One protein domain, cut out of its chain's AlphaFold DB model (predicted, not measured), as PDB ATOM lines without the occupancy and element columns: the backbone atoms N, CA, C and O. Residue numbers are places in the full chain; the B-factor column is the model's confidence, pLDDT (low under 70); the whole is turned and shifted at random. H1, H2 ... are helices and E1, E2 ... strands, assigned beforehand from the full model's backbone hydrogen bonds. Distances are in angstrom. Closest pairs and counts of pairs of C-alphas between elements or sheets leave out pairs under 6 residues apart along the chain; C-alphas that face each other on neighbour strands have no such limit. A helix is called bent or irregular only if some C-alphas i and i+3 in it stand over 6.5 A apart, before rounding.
ATOM      1  N   ALA A  70      -9.703 -32.161  -5.616       97.56
ATOM      2  CA  ALA A  70      -8.608 -33.109  -5.816       97.56
ATOM      3  C   ALA A  70      -8.251 -33.307  -7.302       97.56
ATOM      4  O   ALA A  70      -7.128 -33.702  -7.612       97.56
ATOM      5  N   LYS A  71      -9.184 -33.012  -8.220       97.81
ATOM      6  CA  LYS A  71      -8.996 -33.155  -9.670       97.81
ATOM      7  C   LYS A  71      -8.293 -31.958 -10.303       97.81
ATOM      8  O   LYS A  71      -7.704 -32.109 -11.364       97.81
ATOM      9  N   VAL A  72      -8.274 -30.792  -9.651       96.88
ATOM     10  CA  VAL A  72      -7.763 -29.533 -10.232       96.88
ATOM     11  C   VAL A  72      -6.326 -29.660 -10.749       96.88
ATOM     12  O   VAL A  72      -6.002 -29.123 -11.803       96.88
ATOM     13  N   ALA A  73      -5.470 -30.413 -10.054       92.69
ATOM     14  CA  ALA A  73      -4.067 -30.553 -10.435       92.69
ATOM     15  C   ALA A  73      -3.841 -31.334 -11.747       92.69
ATOM     16  O   ALA A  73      -2.827 -31.117 -12.408       92.69
ATOM     17  N   HIS A  74      -4.749 -32.241 -12.120       93.44
ATOM     18  CA  HIS A  74      -4.535 -33.198 -13.217       93.44
ATOM     19  C   HIS A  74      -5.662 -33.244 -14.258       93.44
ATOM     20  O   HIS A  74      -5.410 -33.630 -15.393       93.44
ATOM     21  N   ASP A  75      -6.880 -32.840 -13.899       95.62
ATOM     22  CA  ASP A  75      -8.052 -32.812 -14.773       95.62
ATOM     23  C   ASP A  75      -9.021 -31.688 -14.355       95.62
ATOM     24  O   ASP A  75      -9.985 -31.865 -13.599       95.62
ATOM     25  N   ARG A  76      -8.742 -30.485 -14.860       94.69
ATOM     26  CA  ARG A  76      -9.524 -29.271 -14.578       94.69
ATOM     27  C   ARG A  76     -10.918 -29.314 -15.186       94.69
ATOM     28  O   ARG A  76     -11.846 -28.748 -14.615       94.69
ATOM     29  N   VAL A  77     -11.088 -30.017 -16.300       94.88
ATOM     30  CA  VAL A  77     -12.396 -30.187 -16.936       94.88
ATOM     31  C   VAL A  77     -13.288 -31.078 -16.068       94.88
ATOM     32  O   VAL A  77     -14.457 -30.754 -15.847       94.88
ATOM     33  N   ALA A  78     -12.749 -32.158 -15.497       96.88
ATOM     34  CA  ALA A  78     -13.480 -32.968 -14.524       96.88
ATOM     35  C   ALA A  78     -13.733 -32.222 -13.204       96.88
ATOM     36  O   ALA A  78     -14.797 -32.405 -12.605       96.88
ATOM     37  N   ALA A  79     -12.802 -31.370 -12.761       98.25
ATOM     38  CA  ALA A  79     -13.009 -30.494 -11.605       98.25
ATOM     39  C   ALA A  79     -14.184 -29.524 -11.839       98.25
ATOM     40  O   ALA A  79     -15.124 -29.492 -11.045       98.25
ATOM     41  N   LEU A  80     -14.180 -28.819 -12.974       97.88
ATOM     42  CA  LEU A  80     -15.251 -27.922 -13.416       97.88
ATOM     43  C   LEU A  80     -16.602 -28.641 -13.487       97.88
ATOM     44  O   LEU A  80     -17.592 -28.165 -12.932       97.88
ATOM     45  N   ARG A  81     -16.639 -29.825 -14.110       97.44
ATOM     46  CA  ARG A  81     -17.843 -30.664 -14.184       97.44
ATOM     47  C   ARG A  81     -18.379 -31.010 -12.799       97.44
ATOM     48  O   ARG A  81     -19.581 -30.882 -12.569       97.44
ATOM     49  N   GLY A  82     -17.506 -31.457 -11.898       97.88
ATOM     50  CA  GLY A  82     -17.878 -31.819 -10.532       97.88
ATOM     51  C   GLY A  82     -18.439 -30.632  -9.752       97.88
ATOM     52  O   GLY A  82     -19.494 -30.763  -9.132       97.88
ATOM     53  N   PHE A  83     -17.786 -29.471  -9.852       98.44
ATOM     54  CA  PHE A  83     -18.261 -28.237  -9.231       98.44
ATOM     55  C   PHE A  83     -19.635 -27.821  -9.769       98.44
ATOM     56  O   PHE A  83     -20.576 -27.714  -8.990       98.44
ATOM     57  N   LEU A  84     -19.789 -27.656 -11.089       97.69
ATOM     58  CA  LEU A  84     -21.041 -27.186 -11.698       97.69
ATOM     59  C   LEU A  84     -22.216 -28.138 -11.447       97.69
ATOM     60  O   LEU A  84     -23.332 -27.683 -11.200       97.69
ATOM     61  N   THR A  85     -21.967 -29.452 -11.474       96.38
ATOM     62  CA  THR A  85     -22.999 -30.466 -11.204       96.38
ATOM     63  C   THR A  85     -23.491 -30.385  -9.761       96.38
ATOM     64  O   THR A  85     -24.695 -30.461  -9.530       96.38
ATOM     65  N   GLY A  86     -22.576 -30.221  -8.799       97.00
ATOM     66  CA  GLY A  86     -22.922 -30.114  -7.383       97.00
ATOM     67  C   GLY A  86     -23.540 -28.764  -7.023       97.00
ATOM     68  O   GLY A  86     -24.579 -28.721  -6.370       97.00
ATOM     69  N   TRP A  87     -22.925 -27.665  -7.465       97.75
ATOM     70  CA  TRP A  87     -23.368 -26.310  -7.149       97.75
ATOM     71  C   TRP A  87     -24.768 -26.044  -7.696       97.75
ATOM     72  O   TRP A  87     -25.650 -25.654  -6.946       97.75
ATOM     73  N   TYR A  88     -25.016 -26.337  -8.974       96.44
ATOM     74  CA  TYR A  88     -26.306 -26.077  -9.619       96.44
ATOM     75  C   TYR A  88     -27.259 -27.281  -9.585       96.44
ATOM     76  O   TYR A  88     -28.111 -27.415 -10.467       96.44
ATOM     77  N   ALA A  89     -27.126 -28.184  -8.609       94.62
ATOM     78  CA  ALA A  89     -27.980 -29.370  -8.492       94.62
ATOM     79  C   ALA A  89     -29.466 -29.020  -8.284       94.62
ATOM     80  O   ALA A  89     -30.338 -29.735  -8.769       94.62
ATOM     81  N   ASP A  90     -29.748 -27.899  -7.616       92.69
ATOM     82  CA  ASP A  90     -31.096 -27.393  -7.334       92.69
ATOM     83  C   ASP A  90     -31.730 -26.631  -8.511       92.69
ATOM     84  O   ASP A  90     -32.929 -26.353  -8.503       92.69
ATOM     85  N   VAL A  91     -30.940 -26.283  -9.531       94.19
ATOM     86  CA  VAL A  91     -31.430 -25.543 -10.697       94.19
ATOM     87  C   VAL A  91     -32.205 -26.477 -11.615       94.19
ATOM     88  O   VAL A  91     -31.653 -27.449 -12.142       94.19
ATOM     89  N   VAL A  92     -33.474 -26.133 -11.842       94.00
ATOM     90  CA  VAL A  92     -34.363 -26.835 -12.770       94.00
ATOM     91  C   VAL A  92     -33.824 -26.694 -14.199       94.00
ATOM     92  O   VAL A  92     -33.669 -25.563 -14.667       94.00
ATOM     93  N   PRO A  93     -33.541 -27.810 -14.898       93.12
ATOM     94  CA  PRO A  93     -33.142 -27.777 -16.298       93.12
ATOM     95  C   PRO A  93     -34.245 -27.185 -17.181       93.12
ATOM     96  O   PRO A  93     -35.429 -27.464 -16.978       93.12
ATOM     97  N   ILE A  94     -33.861 -26.405 -18.186       91.69
ATOM     98  CA  ILE A  94     -34.754 -25.913 -19.238       91.69
ATOM     99  C   ILE A  94     -34.323 -26.470 -20.601       91.69
ATOM    100  O   ILE A  94     -33.161 -26.846 -20.759       91.69
ATOM    101  N   PRO A  95     -35.221 -26.523 -21.603       88.56
ATOM    102  CA  PRO A  95     -34.842 -26.937 -22.947       88.56
ATOM    103  C   PRO A  95     -33.711 -26.065 -23.495       88.56
ATOM    104  O   PRO A  95     -33.806 -24.837 -23.474       88.56
ATOM    105  N   ALA A  96     -32.663 -26.708 -24.010       83.81
ATOM    106  CA  ALA A  96     -31.562 -26.010 -24.652       83.81
ATOM    107  C   ALA A  96     -32.075 -25.210 -25.859       83.81
ATOM    108  O   ALA A  96     -32.723 -25.762 -26.750       83.81
ATOM    109  N   SER A  97     -31.784 -23.909 -25.881       76.06
ATOM    110  CA  SER A  97     -32.191 -22.997 -26.959       76.06
ATOM    111  C   SER A  97     -31.021 -22.472 -27.787       76.06
ATOM    112  O   SER A  97     -31.244 -21.750 -28.755       76.06
ATOM    113  N   SER A  98     -29.783 -22.783 -27.400       78.25
ATOM    114  CA  SER A  98     -28.601 -22.226 -28.052       78.25
ATOM    115  C   SER A  98     -28.352 -22.904 -29.396       78.25
ATOM    116  O   SER A  98     -28.306 -24.132 -29.500       78.25
ATOM    117  N   GLU A  99     -28.159 -22.090 -30.432       84.12
ATOM    118  CA  GLU A  99     -27.699 -22.570 -31.732       84.12
ATOM    119  C   GLU A  99     -26.319 -23.237 -31.595       84.12
ATOM    120  O   GLU A  99     -25.504 -22.812 -30.766       84.12
ATOM    121  N   PRO A 100     -26.030 -24.287 -32.385       83.56
ATOM    122  CA  PRO A 100     -24.725 -24.925 -32.350       83.56
ATOM    123  C   PRO A 100     -23.628 -23.938 -32.784       83.56
ATOM    124  O   PRO A 100     -23.872 -23.069 -33.626       83.56
ATOM    125  N   PRO A 101     -22.399 -24.084 -32.263       86.88
ATOM    126  CA  PRO A 101     -21.287 -23.251 -32.695       86.88
ATOM    127  C   PRO A 101     -21.009 -23.480 -34.186       86.88
ATOM    128  O   PRO A 101     -20.991 -24.612 -34.669       86.88
ATOM    129  N   SER A 102     -20.720 -22.403 -34.915       86.75
ATOM    130  CA  SER A 102     -20.339 -22.454 -36.336       86.75
ATOM    131  C   SER A 102     -18.873 -22.856 -36.562       86.75
ATOM    132  O   SER A 102     -18.391 -22.863 -37.695       86.75
ATOM    133  N   MET A 103     -18.153 -23.182 -35.488       89.81
ATOM    134  CA  MET A 103     -16.720 -23.454 -35.476       89.81
ATOM    135  C   MET A 103     -16.379 -24.639 -34.575       89.81
ATOM    136  O   MET A 103     -17.148 -25.022 -33.691       89.81
ATOM    137  N   ARG A 104     -15.185 -25.206 -34.778       90.94
ATOM    138  CA  ARG A 104     -14.624 -26.184 -33.845       90.94
ATOM    139  C   ARG A 104     -14.294 -25.486 -32.529       90.94
ATOM    140  O   ARG A 104     -13.677 -24.426 -32.531       90.94
ATOM    141  N   LEU A 105     -14.683 -26.112 -31.424       93.81
ATOM    142  CA  LEU A 105     -14.401 -25.616 -30.084       93.81
ATOM    143  C   LEU A 105     -13.253 -26.398 -29.438       93.81
ATOM    144  O   LEU A 105     -13.197 -27.622 -29.604       93.81
ATOM    145  N   PRO A 106     -12.396 -25.728 -28.648       95.94
ATOM    146  CA  PRO A 106     -11.522 -26.398 -27.695       95.94
ATOM    147  C   PRO A 106     -12.328 -27.265 -26.727       95.94
ATOM    148  O   PRO A 106     -13.442 -26.903 -26.327       95.94
ATOM    149  N   GLN A 107     -11.753 -28.395 -26.317       94.12
ATOM    150  CA  GLN A 107     -12.450 -29.383 -25.491       94.12
ATOM    151  C   GLN A 107     -13.003 -28.796 -24.174       94.12
ATOM    152  O   GLN A 107     -14.175 -29.053 -23.888       94.12
ATOM    153  N   PRO A 108     -12.264 -27.958 -23.408       96.62
ATOM    154  CA  PRO A 108     -12.792 -27.361 -22.180       96.62
ATOM    155  C   PRO A 108     -14.052 -26.514 -22.404       96.62
ATOM    156  O   PRO A 108     -15.005 -26.613 -21.630       96.62
ATOM    157  N   LEU A 109     -14.097 -25.725 -23.485       97.12
ATOM    158  CA  LEU A 109     -15.253 -24.885 -23.811       97.12
ATOM    159  C   LEU A 109     -16.436 -25.722 -24.317       97.12
ATOM    160  O   LEU A 109     -17.577 -25.479 -23.931       97.12
ATOM    161  N   ALA A 110     -16.171 -26.752 -25.126       95.00
ATOM    162  CA  ALA A 110     -17.202 -27.692 -25.563       95.00
ATOM    163  C   ALA A 110     -17.848 -28.433 -24.375       95.00
ATOM    164  O   ALA A 110     -19.066 -28.626 -24.341       95.00
ATOM    165  N   ASP A 111     -17.043 -28.843 -23.390       94.19
ATOM    166  CA  ASP A 111     -17.525 -29.471 -22.160       94.19
ATOM    167  C   ASP A 111     -18.329 -28.509 -21.286       94.19
ATOM    168  O   ASP A 111     -19.380 -28.901 -20.770       94.19
ATOM    169  N   PHE A 112     -17.875 -27.260 -21.162       96.75
ATOM    170  CA  PHE A 112     -18.607 -26.205 -20.468       96.75
ATOM    171  C   PHE A 112     -19.987 -25.980 -21.094       96.75
ATOM    172  O   PHE A 112     -20.993 -26.038 -20.389       96.75
ATOM    173  N   TYR A 113     -20.073 -25.827 -22.419       96.00
ATOM    174  CA  TYR A 113     -21.359 -25.644 -23.097       96.00
ATOM    175  C   TYR A 113     -22.296 -26.834 -22.949       96.00
ATOM    176  O   TYR A 113     -23.498 -26.640 -22.787       96.00
ATOM    177  N   ARG A 114     -21.775 -28.065 -22.928       93.12
ATOM    178  CA  ARG A 114     -22.615 -29.240 -22.664       93.12
ATOM    179  C   ARG A 114     -23.231 -29.204 -21.266       93.12
ATOM    180  O   ARG A 114     -24.360 -29.646 -21.099       93.12
ATOM    181  N   LEU A 115     -22.500 -28.695 -20.274       92.19
ATOM    182  CA  LEU A 115     -23.009 -28.530 -18.910       92.19
ATOM    183  C   LEU A 115     -24.006 -27.372 -18.805       92.19
ATOM    184  O   LEU A 115     -24.993 -27.488 -18.084       92.19
ATOM    185  N   ALA A 116     -23.757 -26.284 -19.534       94.12
ATOM    186  CA  ALA A 116     -24.591 -25.087 -19.532       94.12
ATOM    187  C   ALA A 116     -25.876 -25.219 -20.368       94.12
ATOM    188  O   ALA A 116     -26.827 -24.482 -20.114       94.12
ATOM    189  N   ALA A 117     -25.930 -26.162 -21.317       92.56
ATOM    190  CA  ALA A 117     -26.995 -26.281 -22.318       92.56
ATOM    191  C   ALA A 117     -28.418 -26.253 -21.734       92.56
ATOM    192  O   ALA A 117     -29.294 -25.606 -22.295       92.56
ATOM    193  N   GLU A 118     -28.643 -26.922 -20.601       91.12
ATOM    194  CA  GLU A 118     -29.957 -26.957 -19.941       91.12
ATOM    195  C   GLU A 118     -30.041 -26.031 -18.718       91.12
ATOM    196  O   GLU A 118     -31.085 -25.924 -18.079       91.12
ATOM    197  N   LYS A 119     -28.945 -25.363 -18.351       94.00
ATOM    198  CA  LYS A 119     -28.854 -24.508 -17.160       94.00
ATOM    199  C   LYS A 119     -28.166 -23.192 -17.524       94.00
ATOM    200  O   LYS A 119     -27.002 -23.007 -17.165       94.00
ATOM    201  N   PRO A 120     -28.870 -22.243 -18.172       92.44
ATOM    202  CA  PRO A 120     -28.242 -21.028 -18.684       92.44
ATOM    203  C   PRO A 120     -27.558 -20.158 -17.629       92.44
ATOM    204  O   PRO A 120     -26.640 -19.417 -17.952       92.44
ATOM    205  N   ILE A 121     -27.946 -20.280 -16.355       94.56
ATOM    206  CA  ILE A 121     -27.250 -19.625 -15.238       94.56
ATOM    207  C   ILE A 121     -25.748 -19.967 -15.185       94.56
ATOM    208  O   ILE A 121     -24.960 -19.179 -14.676       94.56
ATOM    209  N   ILE A 122     -25.333 -21.111 -15.746       96.38
ATOM    210  CA  ILE A 122     -23.927 -21.525 -15.841       96.38
ATOM    211  C   ILE A 122     -23.127 -20.616 -16.778       96.38
ATOM    212  O   ILE A 122     -21.939 -20.429 -16.528       96.38
ATOM    213  N   TYR A 123     -23.747 -20.004 -17.796       95.94
ATOM    214  CA  TYR A 123     -23.074 -18.994 -18.627       95.94
ATOM    215  C   TYR A 123     -22.648 -17.763 -17.818       95.94
ATOM    216  O   TYR A 123     -21.799 -17.012 -18.287       95.94
ATOM    217  N   GLY A 124     -23.180 -17.588 -16.608       94.62
ATOM    218  CA  GLY A 124     -22.893 -16.479 -15.712       94.62
ATOM    219  C   GLY A 124     -24.038 -15.468 -15.657       94.62
ATOM    220  O   GLY A 124     -24.879 -15.387 -16.558       94.62
ATOM    221  N   VAL A 125     -24.103 -14.745 -14.541       93.31
ATOM    222  CA  VAL A 125     -25.142 -13.741 -14.252       93.31
ATOM    223  C   VAL A 125     -24.507 -12.369 -14.085       93.31
ATOM    224  O   VAL A 125     -25.055 -11.382 -14.573       93.31
ATOM    225  N   HIS A 126     -23.366 -12.312 -13.393       93.25
ATOM    226  CA  HIS A 126     -22.588 -11.096 -13.244       93.25
ATOM    227  C   HIS A 126     -21.709 -10.903 -14.474       93.25
ATOM    228  O   HIS A 126     -21.903  -9.951 -15.207       93.25
ATOM    229  N   ASN A 127     -20.789 -11.817 -14.750       94.25
ATOM    230  CA  ASN A 127     -20.051 -11.882 -16.009       94.25
ATOM    231  C   ASN A 127     -20.682 -12.938 -16.915       94.25
ATOM    232  O   ASN A 127     -21.515 -13.726 -16.470       94.25
ATOM    233  N   ARG A 128     -20.292 -12.982 -18.192       95.31
ATOM    234  CA  ARG A 128     -20.906 -13.906 -19.151       95.31
ATOM    235  C   ARG A 128     -19.883 -14.619 -20.021       95.31
ATOM    236  O   ARG A 128     -19.055 -13.967 -20.648       95.31
ATOM    237  N   ILE A 129     -19.988 -15.942 -20.112       97.06
ATOM    238  CA  ILE A 129     -19.455 -16.729 -21.227       97.06
ATOM    239  C   ILE A 129     -20.416 -16.568 -22.405       97.06
ATOM    240  O   ILE A 129     -21.621 -16.769 -22.251       97.06
ATOM    241  N   ALA A 130     -19.886 -16.210 -23.572       94.88
ATOM    242  CA  ALA A 130     -20.666 -16.029 -24.790       94.88
ATOM    243  C   ALA A 130     -21.413 -17.315 -25.169       94.88
ATOM    244  O   ALA A 130     -20.883 -18.428 -25.025       94.88
ATOM    245  N   ASP A 131     -22.632 -17.161 -25.685       93.25
ATOM    246  CA  ASP A 131     -23.409 -18.291 -26.181       93.25
ATOM    247  C   ASP A 131     -22.710 -18.943 -27.392       93.25
ATOM    248  O   ASP A 131     -22.070 -18.250 -28.190       93.25
ATOM    249  N   PRO A 132     -22.844 -20.269 -27.605       92.88
ATOM    250  CA  PRO A 132     -22.172 -20.952 -28.714       92.88
ATOM    251  C   PRO A 132     -22.501 -20.348 -30.089       92.88
ATOM    252  O   PRO A 132     -21.618 -20.221 -30.940       92.88
ATOM    253  N   GLY A 133     -23.758 -19.934 -30.292       90.69
ATOM    254  CA  GLY A 133     -24.237 -19.284 -31.515       90.69
ATOM    255  C   GLY A 133     -23.743 -17.846 -31.705       90.69
ATOM    256  O   GLY A 133     -23.860 -17.300 -32.805       90.69
ATOM    257  N   GLU A 134     -23.144 -17.229 -30.685       91.50
ATOM    258  CA  GLU A 134     -22.602 -15.862 -30.720       91.50
ATOM    259  C   GLU A 134     -21.103 -15.828 -31.025       91.50
ATOM    260  O   GLU A 134     -20.570 -14.779 -31.381       91.50
ATOM    261  N   LEU A 135     -20.414 -16.972 -30.966       93.75
ATOM    262  CA  LEU A 135     -18.979 -17.038 -31.219       93.75
ATOM    263  C   LEU A 135     -18.641 -16.621 -32.654       93.75
ATOM    264  O   LEU A 135     -19.159 -17.176 -33.630       93.75
ATOM    265  N   ARG A 136     -17.751 -15.639 -32.800       89.94
ATOM    266  CA  ARG A 136     -17.254 -15.143 -34.091       89.94
ATOM    267  C   ARG A 136     -15.736 -15.034 -34.049       89.94
ATOM    268  O   ARG A 136     -15.163 -14.669 -33.026       89.94
ATOM    269  N   TYR A 137     -15.102 -15.332 -35.178       89.69
ATOM    270  CA  TYR A 137     -13.688 -15.031 -35.361       89.69
ATOM    271  C   TYR A 137     -13.478 -13.523 -35.493       89.69
ATOM    272  O   TYR A 137     -14.206 -12.853 -36.225       89.69
ATOM    273  N   SER A 138     -12.428 -13.030 -34.848       85.31
ATOM    274  CA  SER A 138     -11.845 -11.709 -35.054       85.31
ATOM    275  C   SER A 138     -10.329 -11.866 -35.016       85.31
ATOM    276  O   SER A 138      -9.781 -12.305 -34.008       85.31
ATOM    277  N   ASP A 139      -9.654 -11.576 -36.130       84.62
ATOM    278  CA  ASP A 139      -8.190 -11.670 -36.260       84.62
ATOM    279  C   ASP A 139      -7.595 -13.020 -35.812       84.62
ATOM    280  O   ASP A 139      -6.559 -13.097 -35.154       84.62
ATOM    281  N   GLY A 140      -8.279 -14.117 -36.157       86.50
ATOM    282  CA  GLY A 140      -7.867 -15.483 -35.805       86.50
ATOM    283  C   GLY A 140      -8.142 -15.888 -34.352       86.50
ATOM    284  O   GLY A 140      -7.919 -17.042 -33.997       86.50
ATOM    285  N   LEU A 141      -8.671 -14.980 -33.531       92.06
ATOM    286  CA  LEU A 141      -9.099 -15.240 -32.159       92.06
ATOM    287  C   LEU A 141     -10.627 -15.251 -32.054       92.06
ATOM    288  O   LEU A 141     -11.336 -14.812 -32.959       92.06
ATOM    289  N   VAL A 142     -11.136 -15.755 -30.936       94.12
ATOM    290  CA  VAL A 142     -12.567 -15.800 -30.618       94.12
ATOM    291  C   VAL A 142     -12.784 -15.219 -29.231       94.12
ATOM    292  O   VAL A 142     -12.127 -15.640 -28.278       94.12
ATOM    293  N   ALA A 143     -13.708 -14.265 -29.121       94.06
ATOM    294  CA  ALA A 143     -14.185 -13.771 -27.836       94.06
ATOM    295  C   ALA A 143     -15.120 -14.801 -27.201       94.06
ATOM    296  O   ALA A 143     -16.091 -15.225 -27.822       94.06
ATOM    297  N   ILE A 144     -14.797 -15.218 -25.978       96.12
ATOM    298  CA  ILE A 144     -15.533 -16.269 -25.265       96.12
ATOM    299  C   ILE A 144     -16.177 -15.784 -23.977       96.12
ATOM    300  O   ILE A 144     -17.055 -16.467 -23.465       96.12
ATOM    301  N   ALA A 145     -15.741 -14.653 -23.425       94.94
ATOM    302  CA  ALA A 145     -16.276 -14.144 -22.174       94.94
ATOM    303  C   ALA A 145     -16.174 -12.627 -22.088       94.94
ATOM    304  O   ALA A 145     -15.219 -12.039 -22.603       94.94
ATOM    305  N   HIS A 146     -17.124 -12.022 -21.387       92.44
ATOM    306  CA  HIS A 146     -17.228 -10.583 -21.188       92.44
ATOM    307  C   HIS A 146     -17.618 -10.270 -19.742       92.44
ATOM    308  O   HIS A 146     -18.413 -10.980 -19.121       92.44
ATOM    309  N   GLU A 147     -17.062  -9.180 -19.233       89.38
ATOM    310  CA  GLU A 147     -17.451  -8.550 -17.973       89.38
ATOM    311  C   GLU A 147     -18.709  -7.688 -18.182       89.38
ATOM    312  O   GLU A 147     -18.889  -7.124 -19.266       89.38
ATOM    313  N   ASN A 148     -19.608  -7.592 -17.196       85.88
ATOM    314  CA  ASN A 148     -20.883  -6.864 -17.361       85.88
ATOM    315  C   ASN A 148     -20.748  -5.350 -17.533       85.88
ATOM    316  O   ASN A 148     -21.648  -4.741 -18.115       85.88
ATOM    317  N   GLN A 149     -19.680  -4.732 -17.042       82.31
ATOM    318  CA  GLN A 149     -19.393  -3.309 -17.230       82.31
ATOM    319  C   GLN A 149     -18.538  -3.036 -18.479       82.31
ATOM    320  O   GLN A 149     -18.274  -1.878 -18.810       82.31
ATOM    321  N   GLY A 150     -18.151  -4.082 -19.218       80.38
ATOM    322  CA  GLY A 150     -17.349  -3.985 -20.434       80.38
ATOM    323  C   GLY A 150     -15.863  -3.720 -20.186       80.38
ATOM    324  O   GLY A 150     -15.163  -3.335 -21.124       80.38
ATOM    325  N   VAL A 151     -15.365  -3.925 -18.961       79.94
ATOM    326  CA  VAL A 151     -13.959  -3.660 -18.601       79.94
ATOM    327  C   VAL A 151     -13.013  -4.652 -19.273       79.94
ATOM    328  O   VAL A 151     -11.935  -4.272 -19.731       79.94
ATOM    329  N   TRP A 152     -13.409  -5.923 -19.377       84.38
ATOM    330  CA  TRP A 152     -12.610  -6.937 -20.054       84.38
ATOM    331  C   TRP A 152     -13.434  -7.834 -20.975       84.38
ATOM    332  O   TRP A 152     -14.625  -8.081 -20.793       84.38
ATOM    333  N   THR A 153     -12.748  -8.346 -21.995       89.56
ATOM    334  CA  THR A 153     -13.216  -9.412 -22.885       89.56
ATOM    335  C   THR A 153     -12.103 -10.441 -23.008       89.56
ATOM    336  O   THR A 153     -10.946 -10.067 -23.209       89.56
ATOM    337  N   LYS A 154     -12.433 -11.727 -22.886       91.75
ATOM    338  CA  LYS A 154     -11.475 -12.834 -22.979       91.75
ATOM    339  C   LYS A 154     -11.477 -13.431 -24.377       91.75
ATOM    340  O   LYS A 154     -12.529 -13.792 -24.904       91.75
ATOM    341  N   LEU A 155     -10.287 -13.554 -24.949       93.25
ATOM    342  CA  LEU A 155     -10.022 -14.063 -26.287       93.25
ATOM    343  C   LEU A 155      -9.230 -15.370 -26.214       93.25
ATOM    344  O   LEU A 155      -8.341 -15.510 -25.371       93.25
ATOM    345  N   ILE A 156      -9.490 -16.284 -27.144       95.12
ATOM    346  CA  ILE A 156      -8.719 -17.523 -27.321       95.12
ATOM    347  C   ILE A 156      -8.416 -17.795 -28.794       95.12
ATOM    348  O   ILE A 156      -9.136 -17.343 -29.680       95.12
ATOM    349  N   ASP A 157      -7.374 -18.583 -29.047       93.94
ATOM    350  CA  ASP A 157      -7.160 -19.258 -30.331       93.94
ATOM    351  C   ASP A 157      -7.879 -20.621 -30.293       93.94
ATOM    352  O   ASP A 157      -7.414 -21.533 -29.604       93.94
ATOM    353  N   PRO A 158      -9.012 -20.796 -30.996       93.19
ATOM    354  CA  PRO A 158      -9.819 -22.013 -30.900       93.19
ATOM    355  C   PRO A 158      -9.178 -23.233 -31.583       93.19
ATOM    356  O   PRO A 158      -9.742 -24.325 -31.523       93.19
ATOM    357  N   SER A 159      -8.032 -23.074 -32.259       91.44
ATOM    358  CA  SER A 159      -7.314 -24.189 -32.887       91.44
ATOM    359  C   SER A 159      -6.526 -25.049 -31.891       91.44
ATOM    360  O   SER A 159      -6.142 -26.171 -32.229       91.44
ATOM    361  N   GLN A 160      -6.302 -24.548 -30.673       92.94
ATOM    362  CA  GLN A 160      -5.590 -25.251 -29.604       92.94
ATOM    363  C   GLN A 160      -6.574 -25.998 -28.696       92.94
ATOM    364  O   GLN A 160      -7.689 -25.533 -28.467       92.94
ATOM    365  N   ASP A 161      -6.155 -27.136 -28.133       91.88
ATOM    366  CA  ASP A 161      -7.028 -27.953 -27.276       91.88
ATOM    367  C   ASP A 161      -7.336 -27.284 -25.923       91.88
ATOM    368  O   ASP A 161      -8.475 -27.328 -25.463       91.88
ATOM    369  N   ASP A 162      -6.335 -26.643 -25.307       94.94
ATOM    370  CA  ASP A 162      -6.465 -25.819 -24.094       94.94
ATOM    371  C   ASP A 162      -5.712 -24.485 -24.294       94.94
ATOM    372  O   ASP A 162      -4.542 -24.337 -23.896       94.94
ATOM    373  N   PRO A 163      -6.327 -23.537 -25.028       95.19
ATOM    374  CA  PRO A 163      -5.673 -22.306 -25.440       95.19
ATOM    375  C   PRO A 163      -5.336 -21.408 -24.258       95.19
ATOM    376  O   PRO A 163      -5.946 -21.463 -23.192       95.19
ATOM    377  N   VAL A 164      -4.365 -20.526 -24.482       93.19
ATOM    378  CA  VAL A 164      -4.107 -19.395 -23.590       93.19
ATOM    379  C   VAL A 164      -5.242 -18.385 -23.711       93.19
ATOM    380  O   VAL A 164      -5.614 -18.007 -24.826       93.19
ATOM    381  N   VAL A 165      -5.746 -17.926 -22.572       91.56
ATOM    382  CA  VAL A 165      -6.732 -16.851 -22.487       91.56
ATOM    383  C   VAL A 165      -6.015 -15.505 -22.497       91.56
ATOM    384  O   VAL A 165      -5.083 -15.274 -21.730       91.56
ATOM    385  N   LYS A 166      -6.449 -14.610 -23.386       88.38
ATOM    386  CA  LYS A 166      -5.916 -13.248 -23.539       88.38
ATOM    387  C   LYS A 166      -7.000 -12.226 -23.239       88.38
ATOM    388  O   LYS A 166      -8.174 -12.501 -23.473       88.38
ATOM    389  N   ASN A 167      -6.628 -11.030 -22.794       83.12
ATOM    390  CA  ASN A 167      -7.583  -9.921 -22.728       83.12
ATOM    391  C   ASN A 167      -7.647  -9.203 -24.080       83.12
ATOM    392  O   ASN A 167      -6.645  -9.077 -24.784       83.12
ATOM    393  N   HIS A 168      -8.823  -8.723 -24.468       73.69
ATOM    394  CA  HIS A 168      -8.950  -7.854 -25.630       73.69
ATOM    395  C   HIS A 168      -8.162  -6.557 -25.399       73.69
ATOM    396  O   HIS A 168      -8.352  -5.890 -24.386       73.69
ATOM    397  N   GLY A 169      -7.271  -6.211 -26.333       60.69
ATOM    398  CA  GLY A 169      -6.393  -5.042 -26.217       60.69
ATOM    399  C   GLY A 169      -5.161  -5.234 -25.324       60.69
ATOM    400  O   GLY A 169      -4.610  -4.232 -24.888       60.69
ATOM    401  N   ASP A 170      -4.751  -6.482 -25.053       57.94
ATOM    402  CA  ASP A 170      -3.681  -6.879 -24.121       57.94
ATOM    403  C   ASP A 170      -2.400  -6.017 -24.206       57.94
ATOM    404  O   ASP A 170      -1.442  -6.334 -24.912       57.94
ATOM    405  N   LEU A 171      -2.377  -4.926 -23.438       46.56
ATOM    406  CA  LEU A 171      -1.158  -4.242 -23.016       46.56
ATOM    407  C   LEU A 171      -0.568  -4.900 -21.757       46.56
ATOM    408  O   LEU A 171       0.442  -4.429 -21.254       46.56
ATOM    409  N   GLY A 172      -1.137  -6.009 -21.268       48.00
ATOM    410  CA  GLY A 172      -0.847  -6.542 -19.945       48.00
ATOM    411  C   GLY A 172      -1.550  -5.719 -18.866       48.00
ATOM    412  O   GLY A 172      -1.611  -4.492 -18.920       48.00
ATOM    413  N   TRP A 173      -2.116  -6.394 -17.868       51.94
ATOM    414  CA  TRP A 173      -2.558  -5.705 -16.659       51.94
ATOM    415  C   TRP A 173      -1.315  -5.159 -15.975       51.94
ATOM    416  O   TRP A 173      -0.429  -5.941 -15.639       51.94
ATOM    417  N   PHE A 174      -1.234  -3.848 -15.797       51.91
ATOM    418  CA  PHE A 174      -0.205  -3.226 -14.979       51.91
ATOM    419  C   PHE A 174      -0.810  -2.862 -13.627       51.91
ATOM    420  O   PHE A 174      -1.934  -2.372 -13.555       51.91
ATOM    421  N   ASP A 175      -0.066  -3.112 -12.559       52.06
ATOM    422  CA  ASP A 175      -0.338  -2.572 -11.238       52.06
ATOM    423  C   ASP A 175      -0.435  -1.035 -11.363       52.06
ATOM    424  O   ASP A 175       0.510  -0.401 -11.837       52.06
ATOM    425  N   PRO A 176      -1.563  -0.414 -10.983       41.22
ATOM    426  CA  PRO A 176      -1.778   1.020 -11.172       41.22
ATOM    427  C   PRO A 176      -0.888   1.898 -10.275       41.22
ATOM    428  O   PRO A 176      -0.762   3.096 -10.524       41.22
ATOM    429  N   VAL A 177      -0.266   1.321  -9.246       47.47
ATOM    430  CA  VAL A 177       0.659   1.990  -8.321       47.47
ATOM    431  C   VAL A 177       2.107   1.817  -8.776       47.47
ATOM    432  O   VAL A 177       2.892   2.763  -8.694       47.47
ATOM    433  N   THR A 178       2.480   0.628  -9.253       51.97
ATOM    434  CA  THR A 178       3.878   0.299  -9.580       51.97
ATOM    435  C   THR A 178       4.187   0.279 -11.075       51.97
ATOM    436  O   THR A 178       5.357   0.305 -11.456       51.97
ATOM    437  N   GLY A 179       3.170   0.239 -11.938       52.12
ATOM    438  CA  GLY A 179       3.320   0.090 -13.386       52.12
ATOM    439  C   GLY A 179       3.940  -1.246 -13.808       52.12
ATOM    440  O   GLY A 179       4.320  -1.400 -14.966       52.12
ATOM    441  N   ALA A 180       4.090  -2.203 -12.886       52.94
ATOM    442  CA  ALA A 180       4.616  -3.535 -13.162       52.94
ATOM    443  C   ALA A 180       3.493  -4.464 -13.644       52.94
ATOM    444  O   ALA A 180       2.343  -4.244 -13.273       52.94
ATOM    445  N   PRO A 181       3.775  -5.516 -14.431       55.56
ATOM    446  CA  PRO A 181       2.769  -6.520 -14.759       55.56
ATOM    447  C   PRO A 181       2.100  -7.050 -13.480       55.56
ATOM    448  O   PRO A 181       2.772  -7.552 -12.581       55.56
ATOM    449  N   ALA A 182       0.777  -6.923 -13.400       54.22
ATOM    450  CA  ALA A 182      -0.039  -7.304 -12.252       54.22
ATOM    451  C   ALA A 182      -0.071  -8.828 -12.053       54.22
ATOM    452  O   ALA A 182      -0.368  -9.320 -10.968       54.22
ATOM    453  N   ALA A 183       0.237  -9.594 -13.099       54.59
ATOM    454  CA  ALA A 183       0.529 -11.013 -12.992       54.59
ATOM    455  C   ALA A 183       2.055 -11.203 -12.946       54.59
ATOM    456  O   ALA A 183       2.755 -10.595 -13.764       54.59
ATOM    457  N   PRO A 184       2.599 -12.061 -12.056       50.19
ATOM    458  CA  PRO A 184       4.000 -12.447 -12.130       50.19
ATOM    459  C   PRO A 184       4.310 -12.889 -13.560       50.19
ATOM    460  O   PRO A 184       3.590 -13.728 -14.115       50.19
ATOM    461  N   ALA A 185       5.354 -12.306 -14.156       41.69
ATOM    462  CA  ALA A 185       5.787 -12.645 -15.503       41.69
ATOM    463  C   ALA A 185       5.860 -14.178 -15.654       41.69
ATOM    464  O   ALA A 185       6.633 -14.834 -14.958       41.69
ATOM    465  N   GLY A 186       5.020 -14.748 -16.528       46.53
ATOM    466  CA  GLY A 186       4.988 -16.189 -16.814       46.53
ATOM    467  C   GLY A 186       3.777 -16.980 -16.299       46.53
ATOM    468  O   GLY A 186       3.691 -18.171 -16.594       46.53
ATOM    469  N   THR A 187       2.817 -16.372 -15.593       60.66
ATOM    470  CA  THR A 187       1.531 -17.046 -15.314       60.66
ATOM    471  C   THR A 187       0.622 -16.982 -16.543       60.66
ATOM    472  O   THR A 187      -0.031 -15.984 -16.823       60.66
ATOM    473  N   ILE A 188       0.644 -18.056 -17.333       77.88
ATOM    474  CA  ILE A 188      -0.198 -18.225 -18.519       77.88
ATOM    475  C   ILE A 188      -1.547 -18.794 -18.064       77.88
ATOM    476  O   ILE A 188      -1.612 -19.960 -17.679       77.88
ATOM    477  N   GLU A 189      -2.608 -17.990 -18.125       88.94
ATOM    478  CA  GLU A 189      -3.978 -18.447 -17.857       88.94
ATOM    479  C   GLU A 189      -4.451 -19.348 -19.008       88.94
ATOM    480  O   GLU A 189      -4.570 -18.912 -20.157       88.94
ATOM    481  N   ARG A 190      -4.678 -20.634 -18.720       94.06
ATOM    482  CA  ARG A 190      -5.259 -21.585 -19.678       94.06
ATOM    483  C   ARG A 190      -6.777 -21.482 -19.676       94.06
ATOM    484  O   ARG A 190      -7.376 -21.114 -18.670       94.06
ATOM    485  N   LEU A 191      -7.415 -21.855 -20.781       96.56
ATOM    486  CA  LEU A 191      -8.872 -21.860 -20.890       96.56
ATOM    487  C   LEU A 191      -9.520 -22.724 -19.803       96.56
ATOM    488  O   LEU A 191     -10.515 -22.315 -19.207       96.56
ATOM    489  N   SER A 192      -8.951 -23.892 -19.510       96.88
ATOM    490  CA  SER A 192      -9.447 -24.760 -18.442       96.88
ATOM    491  C   SER A 192      -9.309 -24.148 -17.036       96.88
ATOM    492  O   SER A 192     -10.201 -24.351 -16.210       96.88
ATOM    493  N   ASP A 193      -8.253 -23.366 -16.776       95.56
ATOM    494  CA  ASP A 193      -8.096 -22.585 -15.537       95.56
ATOM    495  C   ASP A 193      -9.163 -21.496 -15.453       95.56
ATOM    496  O   ASP A 193      -9.918 -21.428 -14.479       95.56
ATOM    497  N   PHE A 194      -9.260 -20.695 -16.516       96.12
ATOM    498  CA  PHE A 194     -10.186 -19.577 -16.614       96.12
ATOM    499  C   PHE A 194     -11.634 -20.024 -16.410       96.12
ATOM    500  O   PHE A 194     -12.336 -19.429 -15.605       96.12
ATOM    501  N   LEU A 195     -12.090 -21.090 -17.078       98.12
ATOM    502  CA  LEU A 195     -13.478 -21.558 -16.956       98.12
ATOM    503  C   LEU A 195     -13.815 -22.033 -15.534       98.12
ATOM    504  O   LEU A 195     -14.931 -21.812 -15.061       98.12
ATOM    505  N   LEU A 196     -12.863 -22.663 -14.836       98.25
ATOM    506  CA  LEU A 196     -13.048 -23.062 -13.439       98.25
ATOM    507  C   LEU A 196     -13.097 -21.851 -12.508       98.25
ATOM    508  O   LEU A 196     -13.998 -21.759 -11.675       98.25
ATOM    509  N   GLN A 197     -12.161 -20.916 -12.658       97.69
ATOM    510  CA  GLN A 197     -12.142 -19.685 -11.870       97.69
ATOM    511  C   GLN A 197     -13.379 -18.828 -12.145       97.69
ATOM    512  O   GLN A 197     -13.993 -18.341 -11.202       97.69
ATOM    513  N   PHE A 198     -13.806 -18.735 -13.405       97.94
ATOM    514  CA  PHE A 198     -15.020 -18.044 -13.826       97.94
ATOM    515  C   PHE A 198     -16.243 -18.621 -13.129       97.94
ATOM    516  O   PHE A 198     -16.983 -17.883 -12.486       97.94
ATOM    517  N   ALA A 199     -16.417 -19.943 -13.178       98.38
ATOM    518  CA  ALA A 199     -17.538 -20.601 -12.521       98.38
ATOM    519  C   ALA A 199     -17.556 -20.357 -11.001       98.38
ATOM    520  O   ALA A 199     -18.628 -20.174 -10.429       98.38
ATOM    521  N   LEU A 200     -16.389 -20.347 -10.348       98.62
ATOM    522  CA  LEU A 200     -16.265 -20.113  -8.905       98.62
ATOM    523  C   LEU A 200     -16.518 -18.647  -8.526       98.62
ATOM    524  O   LEU A 200     -17.212 -18.387  -7.545       98.62
ATOM    525  N   VAL A 201     -16.003 -17.691  -9.301       98.00
ATOM    526  CA  VAL A 201     -16.263 -16.260  -9.086       98.00
ATOM    527  C   VAL A 201     -17.741 -15.954  -9.328       98.00
ATOM    528  O   VAL A 201     -18.385 -15.378  -8.455       98.00
ATOM    529  N   GLU A 202     -18.320 -16.410 -10.442       97.81
ATOM    530  CA  GLU A 202     -19.754 -16.239 -10.720       97.81
ATOM    531  C   GLU A 202     -20.627 -16.887  -9.650       97.81
ATOM    532  O   GLU A 202     -21.648 -16.320  -9.258       97.81
ATOM    533  N   ALA A 203     -20.224 -18.048  -9.130       97.94
ATOM    534  CA  ALA A 203     -20.919 -18.689  -8.027       97.94
ATOM    535  C   ALA A 203     -20.982 -17.798  -6.781       97.94
ATOM    536  O   ALA A 203     -22.018 -17.790  -6.121       97.94
ATOM    537  N   VAL A 204     -19.931 -17.028  -6.480       98.19
ATOM    538  CA  VAL A 204     -19.962 -16.066  -5.369       98.19
ATOM    539  C   VAL A 204     -20.799 -14.840  -5.703       98.19
ATOM    540  O   VAL A 204     -21.645 -14.446  -4.904       98.19
ATOM    541  N   MET A 205     -20.610 -14.270  -6.891       95.88
ATOM    542  CA  MET A 205     -21.252 -13.011  -7.290       95.88
ATOM    543  C   MET A 205     -22.763 -13.147  -7.533       95.88
ATOM    544  O   MET A 205     -23.486 -12.157  -7.457       95.88
ATOM    545  N   SER A 206     -23.253 -14.356  -7.823       95.56
ATOM    546  CA  SER A 206     -24.659 -14.612  -8.176       95.56
ATOM    547  C   SER A 206     -25.435 -15.453  -7.158       95.56
ATOM    548  O   SER A 206     -26.621 -15.734  -7.360       95.56
ATOM    549  N   ALA A 207     -24.794 -15.889  -6.069       96.62
ATOM    550  CA  ALA A 207     -25.452 -16.724  -5.076       96.62
ATOM    551  C   ALA A 207     -26.625 -15.999  -4.391       96.62
ATOM    552  O   ALA A 207     -26.527 -14.816  -4.062       96.62
ATOM    553  N   PRO A 208     -27.720 -16.716  -4.081       95.50
ATOM    554  CA  PRO A 208     -28.842 -16.140  -3.343       95.50
ATOM    555  C   PRO A 208     -28.491 -15.818  -1.883       95.50
ATOM    556  O   PRO A 208     -29.146 -14.968  -1.273       95.50
ATOM    557  N   PHE A 209     -27.483 -16.492  -1.318       96.56
ATOM    558  CA  PHE A 209     -27.024 -16.275   0.047       96.56
ATOM    559  C   PHE A 209     -25.527 -15.975   0.073       96.56
ATOM    560  O   PHE A 209     -24.732 -16.738  -0.475       96.56
ATOM    561  N   ALA A 210     -25.148 -14.883   0.729       97.62
ATOM    562  CA  ALA A 210     -23.776 -14.427   0.828       97.62
ATOM    563  C   ALA A 210     -23.516 -13.570   2.079       97.62
ATOM    564  O   ALA A 210     -24.429 -13.011   2.697       97.62
ATOM    565  N   GLY A 211     -22.235 -13.476   2.413       97.69
ATOM    566  CA  GLY A 211     -21.630 -12.506   3.313       97.69
ATOM    567  C   GLY A 211     -20.543 -11.725   2.585       97.69
ATOM    568  O   GLY A 211     -19.827 -12.304   1.767       97.69
ATOM    569  N   HIS A 212     -20.419 -10.439   2.887       97.75
ATOM    570  CA  HIS A 212     -19.391  -9.546   2.369       97.75
ATOM    571  C   HIS A 212     -18.791  -8.708   3.500       97.75
ATOM    572  O   HIS A 212     -19.537  -8.210   4.349       97.75
ATOM    573  N   ALA A 213     -17.465  -8.600   3.536       97.69
ATOM    574  CA  ALA A 213     -16.733  -7.840   4.540       97.69
ATOM    575  C   ALA A 213     -15.403  -7.310   3.995       97.69
ATOM    576  O   ALA A 213     -14.682  -8.027   3.295       97.69
ATOM    577  N   THR A 214     -15.024  -6.119   4.440       97.62
ATOM    578  CA  THR A 214     -13.633  -5.664   4.434       97.62
ATOM    579  C   THR A 214     -12.897  -6.285   5.625       97.62
ATOM    580  O   THR A 214     -13.271  -6.074   6.777       97.62
ATOM    581  N   ILE A 215     -11.842  -7.058   5.366       97.19
ATOM    582  CA  ILE A 215     -11.158  -7.875   6.380       97.19
ATOM    583  C   ILE A 215      -9.662  -7.561   6.510       97.19
ATOM    584  O   ILE A 215      -9.038  -6.981   5.619       97.19
ATOM    585  N   GLY A 216      -9.056  -7.978   7.627       94.81
ATOM    586  CA  GLY A 216      -7.605  -7.952   7.817       94.81
ATOM    587  C   GLY A 216      -6.902  -9.231   7.345       94.81
ATOM    588  O   GLY A 216      -7.521 -10.251   7.048       94.81
ATOM    589  N   VAL A 217      -5.564  -9.215   7.346       92.19
ATOM    590  CA  VAL A 217      -4.747 -10.400   7.009       92.19
ATOM    591  C   VAL A 217      -5.020 -11.566   7.966       92.19
ATOM    592  O   VAL A 217      -5.179 -12.697   7.519       92.19
ATOM    593  N   THR A 218      -5.146 -11.294   9.267       94.75
ATOM    594  CA  THR A 218      -5.450 -12.319  10.281       94.75
ATOM    595  C   THR A 218      -6.830 -12.949  10.082       94.75
ATOM    596  O   THR A 218      -7.020 -14.131  10.350       94.75
ATOM    597  N   ASP A 219      -7.803 -12.196   9.574       96.38
ATOM    598  CA  ASP A 219      -9.119 -12.749   9.250       96.38
ATOM    599  C   ASP A 219      -9.051 -13.668   8.029       96.38
ATOM    600  O   ASP A 219      -9.684 -14.723   8.014       96.38
ATOM    601  N   LEU A 220      -8.219 -13.330   7.039       95.31
ATOM    602  CA  LEU A 220      -7.977 -14.202   5.891       95.31
ATOM    603  C   LEU A 220      -7.313 -15.526   6.304       95.31
ATOM    604  O   LEU A 220      -7.634 -16.575   5.746       95.31
ATOM    605  N   GLU A 221      -6.419 -15.505   7.294       94.56
ATOM    606  CA  GLU A 221      -5.839 -16.725   7.871       94.56
ATOM    607  C   GLU A 221      -6.928 -17.610   8.496       94.56
ATOM    608  O   GLU A 221      -6.982 -18.805   8.203       94.56
ATOM    609  N   ARG A 222      -7.878 -17.027   9.242       94.38
ATOM    610  CA  ARG A 222      -9.039 -17.761   9.792       94.38
ATOM    611  C   ARG A 222      -9.930 -18.353   8.700       94.38
ATOM    612  O   ARG A 222     -10.458 -19.454   8.863       94.38
ATOM    613  N   VAL A 223     -10.098 -17.652   7.576       95.69
ATOM    614  CA  VAL A 223     -10.796 -18.201   6.400       95.69
ATOM    615  C   VAL A 223     -10.045 -19.423   5.866       95.69
ATOM    616  O   VAL A 223     -10.659 -20.465   5.627       95.69
ATOM    617  N   ALA A 224      -8.720 -19.334   5.735       95.06
ATOM    618  CA  ALA A 224      -7.872 -20.420   5.241       95.06
ATOM    619  C   ALA A 224      -7.798 -21.636   6.190       95.06
ATOM    620  O   ALA A 224      -7.516 -22.748   5.742       95.06
ATOM    621  N   GLU A 225      -8.080 -21.462   7.482       95.31
ATOM    622  CA  GLU A 225      -8.218 -22.569   8.439       95.31
ATOM    623  C   GLU A 225      -9.517 -23.367   8.235       95.31
ATOM    624  O   GLU A 225      -9.550 -24.576   8.474       95.31
ATOM    625  N   ARG A 226     -10.586 -22.705   7.774       96.06
ATOM    626  CA  ARG A 226     -11.927 -23.296   7.609       96.06
ATOM    627  C   ARG A 226     -12.229 -23.741   6.180       96.06
ATOM    628  O   ARG A 226     -13.103 -24.579   5.968       96.06
ATOM    629  N   MET A 227     -11.521 -23.192   5.196       98.00
ATOM    630  CA  MET A 227     -11.739 -23.443   3.772       98.00
ATOM    631  C   MET A 227     -10.436 -23.832   3.077       98.00
ATOM    632  O   MET A 227      -9.342 -23.433   3.468       98.00
ATOM    633  N   ARG A 228     -10.537 -24.604   1.995       97.94
ATOM    634  CA  ARG A 228      -9.383 -24.965   1.168       97.94
ATOM    635  C   ARG A 228      -9.181 -23.925   0.078       97.94
ATOM    636  O   ARG A 228     -10.101 -23.657  -0.685       97.94
ATOM    637  N   MET A 229      -7.976 -23.374  -0.023       97.56
ATOM    638  CA  MET A 229      -7.607 -22.519  -1.151       97.56
ATOM    639  C   MET A 229      -7.564 -23.340  -2.449       97.56
ATOM    640  O   MET A 229      -7.076 -24.474  -2.456       97.56
ATOM    641  N   LEU A 230      -8.067 -22.770  -3.544       96.88
ATOM    642  CA  LEU A 230      -7.996 -23.360  -4.877       96.88
ATOM    643  C   LEU A 230      -6.521 -23.488  -5.306       96.88
ATOM    644  O   LEU A 230      -5.804 -22.487  -5.275       96.88
ATOM    645  N   PRO A 231      -6.039 -24.674  -5.725       95.00
ATOM    646  CA  PRO A 231      -4.634 -24.888  -6.070       95.00
ATOM    647  C   PRO A 231      -4.321 -24.421  -7.503       95.00
ATOM    648  O   PRO A 231      -3.820 -25.192  -8.319       95.00
ATOM    649  N   LEU A 232      -4.638 -23.163  -7.809       91.62
ATOM    650  CA  LEU A 232      -4.320 -22.467  -9.059       91.62
ATOM    651  C   LEU A 232      -3.671 -21.109  -8.745       91.62
ATOM    652  O   LEU A 232      -3.831 -20.605  -7.628       91.62
ATOM    653  N   PRO A 233      -2.956 -20.489  -9.703       89.75
ATOM    654  CA  PRO A 233      -2.608 -19.075  -9.599       89.75
ATOM    655  C   PRO A 233      -3.858 -18.224  -9.307       89.75
ATOM    656  O   PRO A 233      -4.943 -18.602  -9.753       89.75
ATOM    657  N   PRO A 234      -3.744 -17.097  -8.579       90.50
ATOM    658  CA  PRO A 234      -4.881 -16.213  -8.338       90.50
ATOM    659  C   PRO A 234      -5.579 -15.804  -9.638       90.50
ATOM    660  O   PRO A 234      -4.916 -15.567 -10.648       90.50
ATOM    661  N   ALA A 235      -6.907 -15.714  -9.598       90.50
ATOM    662  CA  ALA A 235      -7.682 -15.212 -10.724       90.50
ATOM    663  C   ALA A 235      -7.397 -13.717 -10.932       90.50
ATOM    664  O   ALA A 235      -7.090 -12.990  -9.982       90.50
ATOM    665  N   ASN A 236      -7.527 -13.257 -12.176       86.19
ATOM    666  CA  ASN A 236      -7.354 -11.846 -12.537       86.19
ATOM    667  C   ASN A 236      -8.659 -11.028 -12.473       86.19
ATOM    668  O   ASN A 236      -8.691  -9.904 -12.961       86.19
ATOM    669  N   PHE A 237      -9.721 -11.593 -11.888       87.00
ATOM    670  CA  PHE A 237     -11.037 -10.974 -11.740       87.00
ATOM    671  C   PHE A 237     -11.741 -11.479 -10.457       87.00
ATOM    672  O   PHE A 237     -11.504 -12.627 -10.064       87.00
ATOM    673  N   PRO A 238     -12.611 -10.671  -9.814       86.88
ATOM    674  CA  PRO A 238     -12.993  -9.306 -10.206       86.88
ATOM    675  C   PRO A 238     -11.844  -8.295 -10.094       86.88
ATOM    676  O   PRO A 238     -11.791  -7.374 -10.893       86.88
ATOM    677  N   GLU A 239     -10.878  -8.546  -9.210       87.31
ATOM    678  CA  GLU A 239      -9.638  -7.769  -9.097       87.31
ATOM    679  C   GLU A 239      -8.416  -8.691  -9.102       87.31
ATOM    680  O   GLU A 239      -8.508  -9.877  -8.776       87.31
ATOM    681  N   ASN A 240      -7.244  -8.165  -9.450       84.25
ATOM    682  CA  ASN A 240      -6.006  -8.940  -9.426       84.25
ATOM    683  C   ASN A 240      -5.132  -8.555  -8.215       84.25
ATOM    684  O   ASN A 240      -4.768  -7.384  -8.094       84.25
ATOM    685  N   PRO A 241      -4.713  -9.507  -7.356       89.81
ATOM    686  CA  PRO A 241      -5.042 -10.940  -7.363       89.81
ATOM    687  C   PRO A 241      -6.340 -11.292  -6.623       89.81
ATOM    688  O   PRO A 241      -6.532 -10.885  -5.478       89.81
ATOM    689  N   THR A 242      -7.158 -12.177  -7.205       93.56
ATOM    690  CA  THR A 242      -8.297 -12.818  -6.524       93.56
ATOM    691  C   THR A 242      -7.935 -14.230  -6.066       93.56
ATOM    692  O   THR A 242      -7.651 -15.123  -6.870       93.56
ATOM    693  N   ARG A 243      -7.965 -14.463  -4.751       96.50
ATOM    694  CA  ARG A 243      -7.798 -15.791  -4.139       96.50
ATOM    695  C   ARG A 243      -9.159 -16.440  -3.940       96.50
ATOM    696  O   ARG A 243     -10.068 -15.804  -3.420       96.50
ATOM    697  N   ILE A 244      -9.278 -17.711  -4.310       98.56
ATOM    698  CA  ILE A 244     -10.530 -18.468  -4.224       98.56
ATOM    699  C   ILE A 244     -10.382 -19.556  -3.162       98.56
ATOM    700  O   ILE A 244      -9.400 -20.302  -3.164       98.56
ATOM    701  N   TYR A 245     -11.368 -19.667  -2.277       98.62
ATOM    702  CA  TYR A 245     -11.448 -20.679  -1.229       98.62
ATOM    703  C   TYR A 245     -12.756 -21.456  -1.354       98.62
ATOM    704  O   TYR A 245     -13.781 -20.907  -1.749       98.62
ATOM    705  N   VAL A 246     -12.735 -22.737  -0.999       98.62
ATOM    706  CA  VAL A 246     -13.904 -23.618  -1.083       98.62
ATOM    707  C   VAL A 246     -14.049 -24.491   0.156       98.62
ATOM    708  O   VAL A 246     -13.069 -24.933   0.760       98.62
ATOM    709  N   ALA A 247     -15.294 -24.759   0.522       98.25
ATOM    710  CA  ALA A 247     -15.699 -25.731   1.532       98.25
ATOM    711  C   ALA A 247     -17.029 -26.372   1.082       98.25
ATOM    712  O   ALA A 247     -17.617 -25.904   0.104       98.25
ATOM    713  N   PRO A 248     -17.512 -27.456   1.716       97.81
ATOM    714  CA  PRO A 248     -18.795 -28.047   1.341       97.81
ATOM    715  C   PRO A 248     -19.923 -27.002   1.319       97.81
ATOM    716  O   PRO A 248     -20.155 -26.310   2.308       97.81
ATOM    717  N   GLY A 249     -20.589 -26.851   0.172       97.50
ATOM    718  CA  GLY A 249     -21.640 -25.850  -0.045       97.50
ATOM    719  C   GLY A 249     -21.195 -24.390  -0.102       97.50
ATOM    720  O   GLY A 249     -22.062 -23.523  -0.183       97.50
ATOM    721  N   LEU A 250     -19.896 -24.091  -0.059       98.44
ATOM    722  CA  LEU A 250     -19.382 -22.726   0.058       98.44
ATOM    723  C   LEU A 250     -18.282 -22.434  -0.958       98.44
ATOM    724  O   LEU A 250     -17.342 -23.215  -1.130       98.44
ATOM    725  N   VAL A 251     -18.355 -21.244  -1.541       98.75
ATOM    726  CA  VAL A 251     -17.250 -20.629  -2.279       98.75
ATOM    727  C   VAL A 251     -16.993 -19.262  -1.666       98.75
ATOM    728  O   VAL A 251     -17.931 -18.558  -1.291       98.75
ATOM    729  N   ALA A 252     -15.726 -18.893  -1.543       98.69
ATOM    730  CA  ALA A 252     -15.318 -17.570  -1.121       98.69
ATOM    731  C   ALA A 252     -14.258 -17.004  -2.059       98.69
ATOM    732  O   ALA A 252     -13.415 -17.742  -2.573       98.69
ATOM    733  N   ILE A 253     -14.285 -15.689  -2.246       98.62
ATOM    734  CA  ILE A 253     -13.253 -14.942  -2.961       98.62
ATOM    735  C   ILE A 253     -12.709 -13.839  -2.062       98.62
ATOM    736  O   ILE A 253     -13.473 -13.191  -1.346       98.62
ATOM    737  N   ALA A 254     -11.395 -13.637  -2.108       97.94
ATOM    738  CA  ALA A 254     -10.716 -12.543  -1.431       97.94
ATOM    739  C   ALA A 254      -9.825 -11.783  -2.415       97.94
ATOM    740  O   ALA A 254      -9.010 -12.404  -3.105       97.94
ATOM    741  N   PHE A 255      -9.978 -10.464  -2.483       95.00
ATOM    742  CA  PHE A 255      -9.332  -9.631  -3.501       95.00
ATOM    743  C   PHE A 255      -9.099  -8.191  -3.011       95.00
ATOM    744  O   PHE A 255      -9.790  -7.738  -2.095       95.00
ATOM    745  N   PRO A 256      -8.102  -7.467  -3.554       91.88
ATOM    746  CA  PRO A 256      -7.805  -6.103  -3.129       91.88
ATOM    747  C   PRO A 256      -8.745  -5.093  -3.800       91.88
ATOM    748  O   PRO A 256      -8.679  -4.898  -5.008       91.88
ATOM    749  N   PHE A 257      -9.581  -4.419  -3.016       90.50
ATOM    750  CA  PHE A 257     -10.420  -3.313  -3.478       90.50
ATOM    751  C   PHE A 257     -10.728  -2.384  -2.299       90.50
ATOM    752  O   PHE A 257     -11.492  -2.745  -1.408       90.50
ATOM    753  N   GLU A 258     -10.064  -1.224  -2.243       89.31
ATOM    754  CA  GLU A 258     -10.153  -0.287  -1.105       89.31
ATOM    755  C   GLU A 258      -9.945  -0.967   0.270       89.31
ATOM    756  O   GLU A 258     -10.608  -0.669   1.258       89.31
ATOM    757  N   GLY A 259      -9.011  -1.920   0.326       91.50
ATOM    758  CA  GLY A 259      -8.847  -2.859   1.437       91.50
ATOM    759  C   GLY A 259      -8.798  -4.296   0.923       91.50
ATOM    760  O   GLY A 259      -8.756  -4.524  -0.287       91.50
ATOM    761  N   LEU A 260      -8.768  -5.275   1.826       95.44
ATOM    762  CA  LEU A 260      -8.933  -6.678   1.450       95.44
ATOM    763  C   LEU A 260     -10.413  -7.034   1.576       95.44
ATOM    764  O   LEU A 260     -10.932  -7.143   2.684       95.44
ATOM    765  N   GLN A 261     -11.074  -7.217   0.441       97.88
ATOM    766  CA  GLN A 261     -12.471  -7.623   0.393       97.88
ATOM    767  C   GLN A 261     -12.582  -9.139   0.502       97.88
ATOM    768  O   GLN A 261     -11.773  -9.865  -0.083       97.88
ATOM    769  N   LEU A 262     -13.595  -9.613   1.220       98.44
ATOM    770  CA  LEU A 262     -13.992 -11.014   1.305       98.44
ATOM    771  C   LEU A 262     -15.475 -11.134   0.969       98.44
ATOM    772  O   LEU A 262     -16.312 -10.490   1.598       98.44
ATOM    773  N   SER A 263     -15.800 -12.043   0.056       98.38
ATOM    774  CA  SER A 263     -17.172 -12.496  -0.168       98.38
ATOM    775  C   SER A 263     -17.246 -14.007   0.017       98.38
ATOM    776  O   SER A 263     -16.440 -14.731  -0.563       98.38
ATOM    777  N   VAL A 264     -18.207 -14.486   0.809       98.56
ATOM    778  CA  VAL A 264     -18.484 -15.914   1.050       98.56
ATOM    779  C   VAL A 264     -19.923 -16.192   0.651       98.56
ATOM    780  O   VAL A 264     -20.820 -15.475   1.076       98.56
ATOM    781  N   ALA A 265     -20.163 -17.229  -0.139       98.38
ATOM    782  CA  ALA A 265     -21.455 -17.457  -0.766       98.38
ATOM    783  C   ALA A 265     -21.883 -18.921  -0.751       98.38
ATOM    784  O   ALA A 265     -21.056 -19.835  -0.739       98.38
ATOM    785  N   SER A 266     -23.199 -19.127  -0.802       97.81
ATOM    786  CA  SER A 266     -23.831 -20.434  -0.941       97.81
ATOM    787  C   SER A 266     -25.165 -20.356  -1.676       97.81
ATOM    788  O   SER A 266     -25.902 -19.372  -1.598       97.81
ATOM    789  N   ARG A 267     -25.535 -21.464  -2.320       95.81
ATOM    790  CA  ARG A 267     -26.914 -21.700  -2.762       95.81
ATOM    791  C   ARG A 267     -27.792 -22.300  -1.665       95.81
ATOM    792  O   ARG A 267     -29.010 -22.161  -1.734       95.81
ATOM    793  N   GLN A 268     -27.203 -22.898  -0.627       94.75
ATOM    794  CA  GLN A 268     -27.909 -23.423   0.540       94.75
ATOM    795  C   GLN A 268     -27.627 -22.536   1.748       94.75
ATOM    796  O   GLN A 268     -26.535 -22.539   2.311       94.75
ATOM    797  N   ARG A 269     -28.643 -21.805   2.209       93.44
ATOM    798  CA  ARG A 269     -28.505 -20.882   3.344       93.44
ATOM    799  C   ARG A 269     -27.898 -21.538   4.592       93.44
ATOM    800  O   ARG A 269     -27.161 -20.894   5.328       93.44
ATOM    801  N   CYS A 270     -28.171 -22.824   4.825       93.19
ATOM    802  CA  CYS A 270     -27.624 -23.566   5.963       93.19
ATOM    803  C   CYS A 270     -26.099 -23.673   5.968       93.19
ATOM    804  O   CYS A 270     -25.522 -23.744   7.051       93.19
ATOM    805  N   ALA A 271     -25.444 -23.628   4.804       95.31
ATOM    806  CA  ALA A 271     -23.988 -23.682   4.709       95.31
ATOM    807  C   ALA A 271     -23.314 -22.446   5.336       95.31
ATOM    808  O   ALA A 271     -22.188 -22.527   5.818       95.31
ATOM    809  N   LEU A 272     -24.014 -21.306   5.394       94.88
ATOM    810  CA  LEU A 272     -23.501 -20.055   5.962       94.88
ATOM    811  C   LEU A 272     -23.697 -19.945   7.482       94.88
ATOM    812  O   LEU A 272     -23.222 -18.995   8.102       94.88
ATOM    813  N   ARG A 273     -24.333 -20.931   8.131       91.31
ATOM    814  CA  ARG A 273     -24.644 -20.868   9.568       91.31
ATOM    815  C   ARG A 273     -23.400 -20.687  10.443       91.31
ATOM    816  O   ARG A 273     -23.432 -19.895  11.384       91.31
ATOM    817  N   GLU A 274     -22.312 -21.383  10.122       88.88
ATOM    818  CA  GLU A 274     -21.032 -21.281  10.846       88.88
ATOM    819  C   GLU A 274     -20.287 -19.964  10.570       88.88
ATOM    820  O   GLU A 274     -19.360 -19.598  11.294       88.88
ATOM    821  N   TRP A 275     -20.727 -19.222   9.552       93.75
ATOM    822  CA  TRP A 275     -20.171 -17.940   9.132       93.75
ATOM    823  C   TRP A 275     -20.911 -16.741   9.717       93.75
ATOM    824  O   TRP A 275     -20.488 -15.616   9.496       93.75
ATOM    825  N   ARG A 276     -21.960 -16.943  10.527       91.38
ATOM    826  CA  ARG A 276     -22.665 -15.846  11.221       91.38
ATOM    827  C   ARG A 276     -21.779 -15.083  12.211       91.38
ATOM    828  O   ARG A 276     -22.020 -13.910  12.457       91.38
ATOM    829  N   ASN A 277     -20.785 -15.757  12.792       90.94
ATOM    830  CA  ASN A 277     -19.804 -15.154  13.695       90.94
ATOM    831  C   ASN A 277     -18.397 -15.704  13.391       90.94
ATOM    832  O   ASN A 277     -17.924 -16.625  14.066       90.94
ATOM    833  N   PRO A 278     -17.737 -15.197  12.339       92.50
ATOM    834  CA  PRO A 278     -16.454 -15.719  11.880       92.50
ATOM    835  C   PRO A 278     -15.255 -15.143  12.658       92.50
ATOM    836  O   PRO A 278     -14.124 -15.561  12.421       92.50
ATOM    837  N   GLY A 279     -15.488 -14.226  13.607       91.81
ATOM    838  CA  GLY A 279     -14.440 -13.498  14.334       91.81
ATOM    839  C   GLY A 279     -14.103 -12.120  13.749       91.81
ATOM    840  O   GLY A 279     -13.186 -11.471  14.249       91.81
ATOM    841  N   PHE A 280     -14.854 -11.687  12.735       94.12
ATOM    842  CA  PHE A 280     -14.873 -10.343  12.155       94.12
ATOM    843  C   PHE A 280     -16.326  -9.920  11.883       94.12
ATOM    844  O   PHE A 280     -17.238 -10.751  11.946       94.12
ATOM    845  N   GLU A 281     -16.541  -8.635  11.609       93.44
ATOM    846  CA  GLU A 281     -17.865  -8.076  11.318       93.44
ATOM    847  C   GLU A 281     -18.169  -8.131   9.817       93.44
ATOM    848  O   GLU A 281     -17.294  -7.905   8.986       93.44
ATOM    849  N   TRP A 282     -19.417  -8.450   9.471       95.44
ATOM    850  CA  TRP A 282     -19.891  -8.403   8.091       95.44
ATOM    851  C   TRP A 282     -20.396  -7.002   7.744       95.44
ATOM    852  O   TRP A 282     -21.206  -6.448   8.486       95.44
ATOM    853  N   ASP A 283     -20.018  -6.494   6.572       94.62
ATOM    854  CA  ASP A 283     -20.615  -5.287   5.986       94.62
ATOM    855  C   ASP A 283     -22.033  -5.588   5.471       94.62
ATOM    856  O   ASP A 283     -22.958  -4.784   5.608       94.62
ATOM    857  N   ALA A 284     -22.224  -6.785   4.909       93.75
ATOM    858  CA  ALA A 284     -23.526  -7.319   4.526       93.75
ATOM    859  C   ALA A 284     -23.558  -8.840   4.701       93.75
ATOM    860  O   ALA A 284     -22.613  -9.533   4.337       93.75
ATOM    861  N   PHE A 285     -24.659  -9.386   5.223       93.38
ATOM    862  CA  PHE A 285     -24.826 -10.831   5.393       93.38
ATOM    863  C   PHE A 285     -26.306 -11.220   5.344       93.38
ATOM    864  O   PHE A 285     -27.112 -10.701   6.117       93.38
ATOM    865  N   ASN A 286     -26.687 -12.130   4.442       90.44
ATOM    866  CA  ASN A 286     -28.090 -12.553   4.269       90.44
ATOM    867  C   ASN A 286     -28.316 -14.075   4.432       90.44
ATOM    868  O   ASN A 286     -29.431 -14.566   4.172       90.44
TER     869      ASN A 286
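Overview. This is residues 70 to 286 of the 287 residues of an uncharacterized protein of Actinoplanes lobatus (UniProt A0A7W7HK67). Two lobes share the long helix H4: one is a four-stranded sheet, E3 E6 E5 E4, with H4 crossing one face and H5 and H6 covering the other; in the second, H1 and H2 lie side by side and pack on H4, with the small hairpin E1 E2 near its first residues. Long loops fill out the second lobe, and residues 171 to 182 stick out as a loose loop. The printed part has 217 residues with six named helices and six named strands, in the order H1 H2 H3 E1 E2 H4 E3 H5 E4 E5 E6 H6; both sheets are antiparallel. The class is mixed, helices and strands, with under half of the residues in named elements. The whole is compact, with a radius of gyration of the C-alphas of 17.4 A and spans of 51 by 46 by 33 A.

Along the chain. H1, residues 76 to 87, begins at C-alpha 76 (-9.524, -29.271, -14.578) and is 16.0 A long. H2 is residues 107 to 116, H3 120 to 123, E1 141 to 146 and E2 153 to 156. H4, residues 191 to 206, is 21.5 A long. E3 is residues 209 to 215, H5 217 to 226 and E4 243 to 247. E5, residues 250 to 256, is 20.5 A long and E6, residues 260 to 266, 20.4 A. H6, residues 269 to 275, ends at C-alpha 275 (-20.171, -17.940, 9.132); it is irregular, with C-alphas 271 and 274 7.2 A apart.

Arrangement. H1, H2 and H4 form a bundle, three helices that run the same way. H1 touches H2 at a shallow tilt of 9 degrees, closest at the C-alphas of Val 77 and Pro 108, 6.0 A. Residues 192 to 199 of H4 touch H1, closest at the C-alphas of Leu 80 and Leu 196, 5.3 A. H2 and H3 only just touch, only at the corner, with 3 pairs of C-alphas within 8 A. In the hairpin E1 and E2, N 144 and O 154 are 2.9 A apart. The larger sheet is twisted and in three layers, with helices on both faces: H4 runs across the strands at a height over the sheet of 10.2 A, and H5 and H6 are on the opposite face, along the strands. E4 E5 E6 is a meander, each strand the antiparallel neighbour of the one before; N 245 and O 252 are 2.8 A apart, N 253 and O 263 2.9 A. Between E3 and E6, N 211 and O 264 are 2.8 A apart. H5 and H6 are apart. Every O i to N i+4 pair is within hydrogen-bond range in H1, H2, H4 and H5; H6 has 0 of 3, with 3 of 4 O i to N i+3 pairs, and H3 is too short for an i+4 pair.

Size, cuts and confidence. The C-alphas of Ser 102 and Gly 279 are the two farthest apart, 51.8 A. The printed part has no cut. The long links are H1 to H2, H3 to E1, E2 to H4 and H5 to E4. The mean pLDDT of the printed part is 89.8; residues 169 to 187 are under 70.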